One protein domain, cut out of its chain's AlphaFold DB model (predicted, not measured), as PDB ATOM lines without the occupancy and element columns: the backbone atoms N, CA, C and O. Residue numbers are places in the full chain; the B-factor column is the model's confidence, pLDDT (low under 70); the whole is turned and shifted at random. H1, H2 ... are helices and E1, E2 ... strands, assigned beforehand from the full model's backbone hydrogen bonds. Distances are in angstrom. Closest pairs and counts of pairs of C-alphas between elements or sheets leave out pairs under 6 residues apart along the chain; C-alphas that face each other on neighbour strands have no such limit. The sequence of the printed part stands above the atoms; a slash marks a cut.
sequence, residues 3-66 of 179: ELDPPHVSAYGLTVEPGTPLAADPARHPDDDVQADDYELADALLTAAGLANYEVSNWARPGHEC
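This is residues 3 to 66 of the 179 residues of an uncharacterized protein of Acidimicrobiia bacterium (UniProt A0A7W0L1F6). A small antiparallel sheet of three short strands lies at one end of an elongated, open frame, with one long helix, H1, that reaches the sheet only near its last residues. From E1 a long stretch without a named element, residues 11 to 31, runs out away from the sheet and turns back at the far end to the first residue of H1, and residues 17 to 22 stick out there. The printed part has 64 residues, with three named strands and one named helix in the order E1, H1, E2, E3, and the sheet's order is E1, E3, E2. The class is mixed, helices and strands, with 27 residues, under half, in named elements. The whole is loose, with a radius of gyration of the C-alphas of 14.2 A and spans of 41 by 22 by 21 A.

E1, residues 8 to 10, is an edge strand of the sheet. Its neighbour is the inner strand E3, residues 58 to 60, antiparallel at 172 degrees, with N 9 and O 59 within hydrogen-bond range at 2.8 A and N 59 and O 9 at 2.9 A. The helix H1, residues 32 to 48, is on the sheet but only grazes it, with its residues 42 to 47. The closest C-alphas of H1 and E3 are those of Leu 46 and Trp 59, 7.0 A apart. In H1 every O i to N i+4 pair is within hydrogen-bond range. E2, residues 52 to 55, is the other edge strand, and its closest C-alpha to H1 is that of Asn 53, 7.4 A from that of Thr 47. E2 and E3 form a hairpin, antiparallel at 142 degrees, with N 52 and O 60 within hydrogen-bond range at 2.8 A and N 60 and O 52 at 2.9 A. E1, H1 and E2 make a split strand-helix-strand unit, two strands running the same way with a helix between them in the chain and E3 between them in the sheet; its crossover is right-handed.

E1 begins with C-alpha 8 at (47.857, 11.838, 7.653). H1 runs 24.3 A, from C-alpha 32 at (30.869, 9.426, -10.837) to C-alpha 48. E2 measures 9.2 A from first to last C-alpha, E1 6.9 A and E3 6.8 A. E3 ends with C-alpha 60 at (44.546, 11.569, 10.205).

The two C-alphas farthest apart are those of Ala 24 and Gly 63, at 41.1 A. The printed part has no cut. The link from E1 to H1, 21 residues, is long; those from H1 to E2 and from E2 to E3 are tight. Residues 17 to 22 stand free. The mean pLDDT of the printed part is 95.9, and no printed residue is under 70.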
ATOM      1  N   GLU A   3      51.478   0.864   3.893       95.31
ATOM      2  CA  GLU A   3      52.769   0.303   4.333       95.31
ATOM      3  C   GLU A   3      53.816   1.363   4.724       95.31
ATOM      4  O   GLU A   3      54.763   1.046   5.432       95.31
ATOM      5  N   LEU A   4      53.654   2.618   4.280       95.88
ATOM      6  CA  LEU A   4      54.513   3.739   4.686       95.88
ATOM      7  C   LEU A   4      54.116   4.326   6.050       95.88
ATOM      8  O   LEU A   4      54.765   5.261   6.507       95.88
ATOM      9  N   ASP A   5      53.045   3.811   6.657       95.25
ATOM     10  CA  ASP A   5      52.468   4.248   7.928       95.25
ATOM     11  C   ASP A   5      52.316   5.779   8.071       95.25
ATOM     12  O   ASP A   5      52.831   6.385   9.018       95.25
ATOM     13  N   PRO A   6      51.650   6.458   7.113       97.31
ATOM     14  CA  PRO A   6      51.513   7.902   7.182       97.31
ATOM     15  C   PRO A   6      50.598   8.300   8.352       97.31
ATOM     16  O   PRO A   6      49.551   7.682   8.563       97.31
ATOM     17  N   PRO A   7      50.918   9.374   9.091       97.56
ATOM     18  CA  PRO A   7      50.043   9.866  10.151       97.56
ATOM     19  C   PRO A   7      48.835  10.654   9.618       97.56
ATOM     20  O   PRO A   7      47.904  10.933  10.372       97.56
ATOM     21  N   HIS A   8      48.867  11.037   8.340       98.25
ATOM     22  CA  HIS A   8      47.857  11.838   7.653       98.25
ATOM     23  C   HIS A   8      47.821  11.463   6.168       98.25
ATOM     24  O   HIS A   8      48.870  11.233   5.562       98.25
ATOM     25  N   VAL A   9      46.620  11.388   5.597       98.12
ATOM     26  CA  VAL A   9      46.380  11.121   4.178       98.12
ATOM     27  C   VAL A   9      45.311  12.074   3.657       98.12
ATOM     28  O   VAL A   9      44.208  12.139   4.198       98.12
ATOM     29  N   SER A  10      45.622  12.749   2.553       97.00
ATOM     30  CA  SER A  10      44.642  13.428   1.705       97.00
ATOM     31  C   SER A  10      44.264  12.536   0.525       97.00
ATOM     32  O   SER A  10      45.156  12.067  -0.183       97.00
ATOM     33  N   ALA A  11      42.972  12.344   0.272       95.75
ATOM     34  CA  ALA A  11      42.477  11.652  -0.918       95.75
ATOM     35  C   ALA A  11      41.345  12.464  -1.562       95.75
ATOM     36  O   ALA A  11      40.304  12.703  -0.950       95.75
ATOM     37  N   TYR A  12      41.582  12.908  -2.796       93.62
ATOM     38  CA  TYR A  12      40.680  13.764  -3.563       93.62
ATOM     39  C   TYR A  12      40.119  13.009  -4.765       93.62
ATOM     40  O   TYR A  12      40.842  12.244  -5.406       93.62
ATOM     41  N   GLY A  13      38.857  13.293  -5.094       92.06
ATOM     42  CA  GLY A  13      38.298  12.963  -6.402       92.06
ATOM     43  C   GLY A  13      39.068  13.684  -7.510       92.06
ATOM     44  O   GLY A  13      39.591  14.786  -7.311       92.06
ATOM     45  N   LEU A  14      39.179  13.044  -8.670       93.25
ATOM     46  CA  LEU A  14      39.958  13.564  -9.784       93.25
ATOM     47  C   LEU A  14      39.171  14.652 -10.515       93.25
ATOM     48  O   LEU A  14      38.233  14.363 -11.253       93.25
ATOM     49  N   THR A  15      39.616  15.901 -10.393       92.50
ATOM     50  CA  THR A  15      39.133  16.989 -11.251       92.50
ATOM     51  C   THR A  15      39.973  17.056 -12.523       92.50
ATOM     52  O   THR A  15      41.183  17.293 -12.478       92.50
ATOM     53  N   VAL A  16      39.338  16.854 -13.679       93.56
ATOM     54  CA  VAL A  16      40.004  16.948 -14.983       93.56
ATOM     55  C   VAL A  16      40.012  18.400 -15.462       93.56
ATOM     56  O   VAL A  16      39.000  18.930 -15.916       93.56
ATOM     57  N   GLU A  17      41.177  19.042 -15.385       94.44
ATOM     58  CA  GLU A  17      41.338  20.447 -15.769       94.44
ATOM     59  C   GLU A  17      41.423  20.637 -17.297       94.44
ATOM     60  O   GLU A  17      42.218  19.949 -17.959       94.44
ATOM     61  N   PRO A  18      40.673  21.594 -17.883       94.50
ATOM     62  CA  PRO A  18      40.753  21.914 -19.305       94.50
ATOM     63  C   PRO A  18      42.175  22.258 -19.765       94.50
ATOM     64  O   PRO A  18      42.942  22.914 -19.063       94.50
ATOM     65  N   GLY A  19      42.528  21.844 -20.984       93.50
ATOM     66  CA  GLY A  19      43.842  22.130 -21.578       93.50
ATOM     67  C   GLY A  19      44.984  21.238 -21.081       93.50
ATOM     68  O   GLY A  19      46.126  21.424 -21.501       93.50
ATOM     69  N   THR A  20      44.701  20.250 -20.229       95.62
ATOM     70  CA  THR A  20      45.675  19.225 -19.834       95.62
ATOM     71  C   THR A  20      45.662  18.032 -20.800       95.62
ATOM     72  O   THR A  20      44.637  17.760 -21.430       95.62
ATOM     73  N   PRO A  21      46.756  17.252 -20.897       95.50
ATOM     74  CA  PRO A  21      46.751  16.001 -21.658       95.50
ATOM     75  C   PRO A  21      45.674  15.009 -21.197       95.50
ATOM     76  O   PRO A  21      45.142  14.269 -22.013       95.50
ATOM     77  N   LEU A  22      45.329  15.012 -19.902       95.31
ATOM     78  CA  LEU A  22      44.273  14.159 -19.356       95.31
ATOM     79  C   LEU A  22      42.886  14.571 -19.872       95.31
ATOM     80  O   LEU A  22      42.091  13.704 -20.217       95.31
ATOM     81  N   ALA A  23      42.605  15.871 -19.993       96.12
ATOM     82  CA  ALA A  23      41.344  16.354 -20.563       96.12
ATOM     83  C   ALA A  23      41.131  15.920 -22.021       96.12
ATOM     84  O   ALA A  23      39.992  15.768 -22.451       96.12
ATOM     85  N   ALA A  24      42.213  15.690 -22.770       96.44
ATOM     86  CA  ALA A  24      42.150  15.211 -24.148       96.44
ATOM     87  C   ALA A  24      41.885  13.696 -24.273       96.44
ATOM     88  O   ALA A  24      41.705  13.216 -25.391       96.44
ATOM     89  N   ASP A  25      41.852  12.952 -23.161       95.94
ATOM     90  CA  ASP A  25      41.687  11.495 -23.144       95.94
ATOM     91  C   ASP A  25      40.526  11.050 -22.225       95.94
ATOM     92  O   ASP A  25      40.753  10.640 -21.083       95.94
ATOM     93  N   PRO A  26      39.268  11.116 -22.711       93.19
ATOM     94  CA  PRO A  26      38.082  10.748 -21.936       93.19
ATOM     95  C   PRO A  26      38.049   9.294 -21.466       93.19
ATOM     96  O   PRO A  26      37.395   8.987 -20.477       93.19
ATOM     97  N   ALA A  27      38.771   8.386 -22.134       94.69
ATOM     98  CA  ALA A  27      38.830   6.981 -21.728       94.69
ATOM     99  C   ALA A  27      39.537   6.782 -20.374       94.69
ATOM    100  O   ALA A  27      39.466   5.703 -19.791       94.69
ATOM    101  N   ARG A  28      40.232   7.814 -19.881       92.06
ATOM    102  CA  ARG A  28      40.917   7.832 -18.584       92.06
ATOM    103  C   ARG A  28      40.146   8.585 -17.502       92.06
ATOM    104  O   ARG A  28      40.680   8.753 -16.407       92.06
ATOM    105  N   HIS A  29      38.955   9.097 -17.806       94.19
ATOM    106  CA  HIS A  29      38.138   9.812 -16.829       94.19
ATOM    107  C   HIS A  29      37.344   8.778 -16.029       94.19
ATOM    108  O   HIS A  29      36.634   7.981 -16.644       94.19
ATOM    109  N   PRO A  30      37.469   8.742 -14.693       92.06
ATOM    110  CA  PRO A  30      36.557   7.947 -13.890       92.06
ATOM    111  C   PRO A  30      35.161   8.572 -13.989       92.06
ATOM    112  O   PRO A  30      35.029   9.799 -13.977       92.06
ATOM    113  N   ASP A  31      34.132   7.739 -14.107       93.62
ATOM    114  CA  ASP A  31      32.761   8.213 -13.940       93.62
ATOM    115  C   ASP A  31      32.450   8.467 -12.453       93.62
ATOM    116  O   ASP A  31      33.271   8.213 -11.563       93.62
ATOM    117  N   ASP A  32      31.275   9.039 -12.189       92.31
ATOM    118  CA  ASP A  32      30.869   9.426 -10.837       92.31
ATOM    119  C   ASP A  32      30.710   8.213  -9.905       92.31
ATOM    120  O   ASP A  32      31.020   8.317  -8.717       92.31
ATOM    121  N   ASP A  33      30.287   7.062 -10.438       94.81
ATOM    122  CA  ASP A  33      30.099   5.835  -9.662       94.81
ATOM    123  C   ASP A  33      31.457   5.249  -9.244       94.81
ATOM    124  O   ASP A  33      31.658   4.931  -8.074       94.81
ATOM    125  N   VAL A  34      32.436   5.212 -10.156       95.25
ATOM    126  CA  VAL A  34      33.814   4.798  -9.843       95.25
ATOM    127  C   VAL A  34      34.429   5.706  -8.778       95.25
ATOM    128  O   VAL A  34      35.045   5.215  -7.834       95.25
ATOM    129  N   GLN A  35      34.251   7.026  -8.885       94.81
ATOM    130  CA  GLN A  35      34.770   7.949  -7.868       94.81
ATOM    131  C   GLN A  35      34.093   7.763  -6.505       94.81
ATOM    132  O   GLN A  35      34.759   7.888  -5.473       94.81
ATOM    133  N   ALA A  36      32.791   7.469  -6.483       95.00
ATOM    134  CA  ALA A  36      32.065   7.180  -5.253       95.00
ATOM    135  C   ALA A  36      32.564   5.883  -4.595       95.00
ATOM    136  O   ALA A  36      32.896   5.898  -3.407       95.00
ATOM    137  N   ASP A  37      32.696   4.805  -5.370       96.69
ATOM    138  CA  ASP A  37      33.207   3.513  -4.900       96.69
ATOM    139  C   ASP A  37      34.641   3.639  -4.356       96.69
ATOM    140  O   ASP A  37      34.948   3.155  -3.261       96.69
ATOM    141  N   ASP A  38      35.517   4.356  -5.069       96.19
ATOM    142  CA  ASP A  38      36.898   4.606  -4.646       96.19
ATOM    143  C   ASP A  38      36.963   5.426  -3.349       96.19
ATOM    144  O   ASP A  38      37.798   5.155  -2.478       96.19
ATOM    145  N   TYR A  39      36.074   6.410  -3.177       96.38
ATOM    146  CA  TYR A  39      35.983   7.188  -1.942       96.38
ATOM    147  C   TYR A  39      35.560   6.322  -0.751       96.38
ATOM    148  O   TYR A  39      36.157   6.404   0.328       96.38
ATOM    149  N   GLU A  40      34.542   5.478  -0.924       96.12
ATOM    150  CA  GLU A  40      34.079   4.578   0.133       96.12
ATOM    151  C   GLU A  40      35.142   3.540   0.502       96.12
ATOM    152  O   GLU A  40      35.357   3.271   1.691       96.12
ATOM    153  N   LEU A  41      35.851   3.012  -0.499       96.81
ATOM    154  CA  LEU A  41      36.987   2.120  -0.305       96.81
ATOM    155  C   LEU A  41      38.122   2.820   0.454       96.81
ATOM    156  O   LEU A  41      38.648   2.258   1.420       96.81
ATOM    157  N   ALA A  42      38.483   4.045   0.062       96.69
ATOM    158  CA  ALA A  42      39.506   4.834   0.738       96.69
ATOM    159  C   ALA A  42      39.136   5.080   2.206       96.69
ATOM    160  O   ALA A  42      39.941   4.800   3.095       96.69
ATOM    161  N   ASP A  43      37.907   5.525   2.481       97.25
ATOM    162  CA  ASP A  43      37.442   5.760   3.846       97.25
ATOM    163  C   ASP A  43      37.472   4.477   4.688       97.25
ATOM    164  O   ASP A  43      37.921   4.510   5.837       97.25
ATOM    165  N   ALA A  44      37.050   3.338   4.128       97.19
ATOM    166  CA  ALA A  44      37.083   2.051   4.819       97.19
ATOM    167  C   ALA A  44      38.516   1.608   5.159       97.19
ATOM    168  O   ALA A  44      38.790   1.249   6.307       97.19
ATOM    169  N   LEU A  45      39.438   1.666   4.193       97.88
ATOM    170  CA  LEU A  45      40.831   1.250   4.375       97.88
ATOM    171  C   LEU A  45      41.594   2.169   5.339       97.88
ATOM    172  O   LEU A  45      42.317   1.683   6.209       97.88
ATOM    173  N   LEU A  46      41.423   3.487   5.213       97.81
ATOM    174  CA  LEU A  46      42.089   4.472   6.071       97.81
ATOM    175  C   LEU A  46      41.572   4.388   7.512       97.81
ATOM    176  O   LEU A  46      42.372   4.360   8.448       97.81
ATOM    177  N   THR A  47      40.256   4.237   7.692       96.94
ATOM    178  CA  THR A  47      39.659   4.033   9.021       96.94
ATOM    179  C   THR A  47      40.169   2.747   9.667       96.94
ATOM    180  O   THR A  47      40.551   2.759  10.837       96.94
ATOM    181  N   ALA A  48      40.246   1.644   8.913       97.25
ATOM    182  CA  ALA A  48      40.787   0.378   9.410       97.25
ATOM    183  C   ALA A  48      42.272   0.477   9.811       97.25
ATOM    184  O   ALA A  48      42.712  -0.228  10.717       97.25
ATOM    185  N   ALA A  49      43.029   1.379   9.183       97.25
ATOM    186  CA  ALA A  49      44.415   1.687   9.536       97.25
ATOM    187  C   ALA A  49      44.558   2.659  10.730       97.25
ATOM    188  O   ALA A  49      45.677   3.009  11.105       97.25
ATOM    189  N   GLY A  50      43.453   3.095  11.348       97.19
ATOM    190  CA  GLY A  50      43.457   3.997  12.505       97.19
ATOM    191  C   GLY A  50      43.511   5.488  12.158       97.19
ATOM    192  O   GLY A  50      43.790   6.306  13.036       97.19
ATOM    193  N   LEU A  51      43.253   5.852  10.898       98.44
ATOM    194  CA  LEU A  51      43.139   7.240  10.451       98.44
ATOM    195  C   LEU A  51      41.662   7.655  10.473       98.44
ATOM    196  O   LEU A  51      40.844   7.118   9.730       98.44
ATOM    197  N   ALA A  52      41.312   8.625  11.310       97.19
ATOM    198  CA  ALA A  52      39.964   9.167  11.380       97.19
ATOM    199  C   ALA A  52      39.758  10.225  10.292       97.19
ATOM    200  O   ALA A  52      40.599  11.109  10.114       97.19
ATOM    201  N   ASN A  53      38.628  10.167   9.589       97.44
ATOM    202  CA  ASN A  53      38.209  11.275   8.739       97.44
ATOM    203  C   ASN A  53      37.872  12.482   9.619       97.44
ATOM    204  O   ASN A  53      37.043  12.351  10.515       97.44
ATOM    205  N   TYR A  54      38.502  13.628   9.367       97.38
ATOM    206  CA  TYR A  54      38.230  14.867  10.111       97.38
ATOM    207  C   TYR A  54      37.632  15.965   9.215       97.38
ATOM    208  O   TYR A  54      37.011  16.911   9.703       97.38
ATOM    209  N   GLU A  55      37.781  15.828   7.896       96.06
ATOM    210  CA  GLU A  55      37.130  16.651   6.879       96.06
ATOM    211  C   GLU A  55      36.988  15.891   5.555       96.06
ATOM    212  O   GLU A  55      37.531  14.798   5.394       96.06
ATOM    213  N   VAL A  56      36.204  16.447   4.628       92.38
ATOM    214  CA  VAL A  56      35.660  15.779   3.431       92.38
ATOM    215  C   VAL A  56      36.652  14.924   2.624       92.38
ATOM    216  O   VAL A  56      36.246  13.885   2.103       92.38
ATOM    217  N   SER A  57      37.932  15.295   2.557       95.19
ATOM    218  CA  SER A  57      38.971  14.660   1.731       95.19
ATOM    219  C   SER A  57      40.243  14.286   2.511       95.19
ATOM    220  O   SER A  57      41.278  14.017   1.897       95.19
ATOM    221  N   ASN A  58      40.219  14.280   3.849       97.75
ATOM    222  CA  ASN A  58      41.403  14.053   4.675       97.75
ATOM    223  C   ASN A  58      41.132  13.168   5.897       97.75
ATOM    224  O   ASN A  58      40.156  13.328   6.636       97.75
ATOM    225  N   TRP A  59      42.090  12.277   6.148       98.31
ATOM    226  CA  TRP A  59      42.117  11.345   7.266       98.31
ATOM    227  C   TRP A  59      43.426  11.498   8.035       98.31
ATOM    228  O   TRP A  59      44.485  11.692   7.439       98.31
ATOM    229  N   ALA A  60      43.373  11.403   9.359       98.50
ATOM    230  CA  ALA A  60      44.546  11.569  10.205       98.50
ATOM    231  C   ALA A  60      44.468  10.723  11.471       98.50
ATOM    232  O   ALA A  60      43.388  10.397  11.964       98.50
ATOM    233  N   ARG A  61      45.629  10.404  12.037       98.25
ATOM    234  CA  ARG A  61      45.710   9.964  13.428       98.25
ATOM    235  C   ARG A  61      45.370  11.160  14.329       98.25
ATOM    236  O   ARG A  61      45.696  12.289  13.952       98.25
ATOM    237  N   PRO A  62      44.788  10.943  15.519       96.00
ATOM    238  CA  PRO A  62      44.515  12.032  16.452       96.00
ATOM    239  C   PRO A  62      45.757  12.895  16.707       96.00
ATOM    240  O   PRO A  62      46.819  12.371  17.053       96.00
ATOM    241  N   GLY A  63      45.634  14.210  16.524       97.25
ATOM    242  CA  GLY A  63      46.730  15.172  16.683       97.25
ATOM    243  C   GLY A  63      47.576  15.408  15.425       97.25
ATOM    244  O   GLY A  63      48.494  16.229  15.463       97.25
ATOM    245  N   HIS A  64      47.279  14.723  14.318       98.12
ATOM    246  CA  HIS A  64      47.931  14.907  13.018       98.12
ATOM    247  C   HIS A  64      47.024  15.572  11.974       98.12
ATOM    248  O   HIS A  64      47.343  15.587  10.783       98.12
ATOM    249  N   GLU A  65      45.901  16.147  12.395       98.25
ATOM    250  CA  GLU A  65      45.012  16.897  11.521       98.25
ATOM    251  C   GLU A  65      45.734  18.127  10.947       98.25
ATOM    252  O   GLU A  65      46.452  18.858  11.643       98.25
ATOM    253  N   CYS A  66      45.537  18.391   9.653       97.12
ATOM    254  CA  CYS A  66      46.198  19.511   8.995       97.12
ATOM    255  C   CYS A  66      45.649  20.846   9.521       97.12
ATOM    256  O   CYS A  66      44.558  21.286   9.150       97.12
TER     257      CYS A  66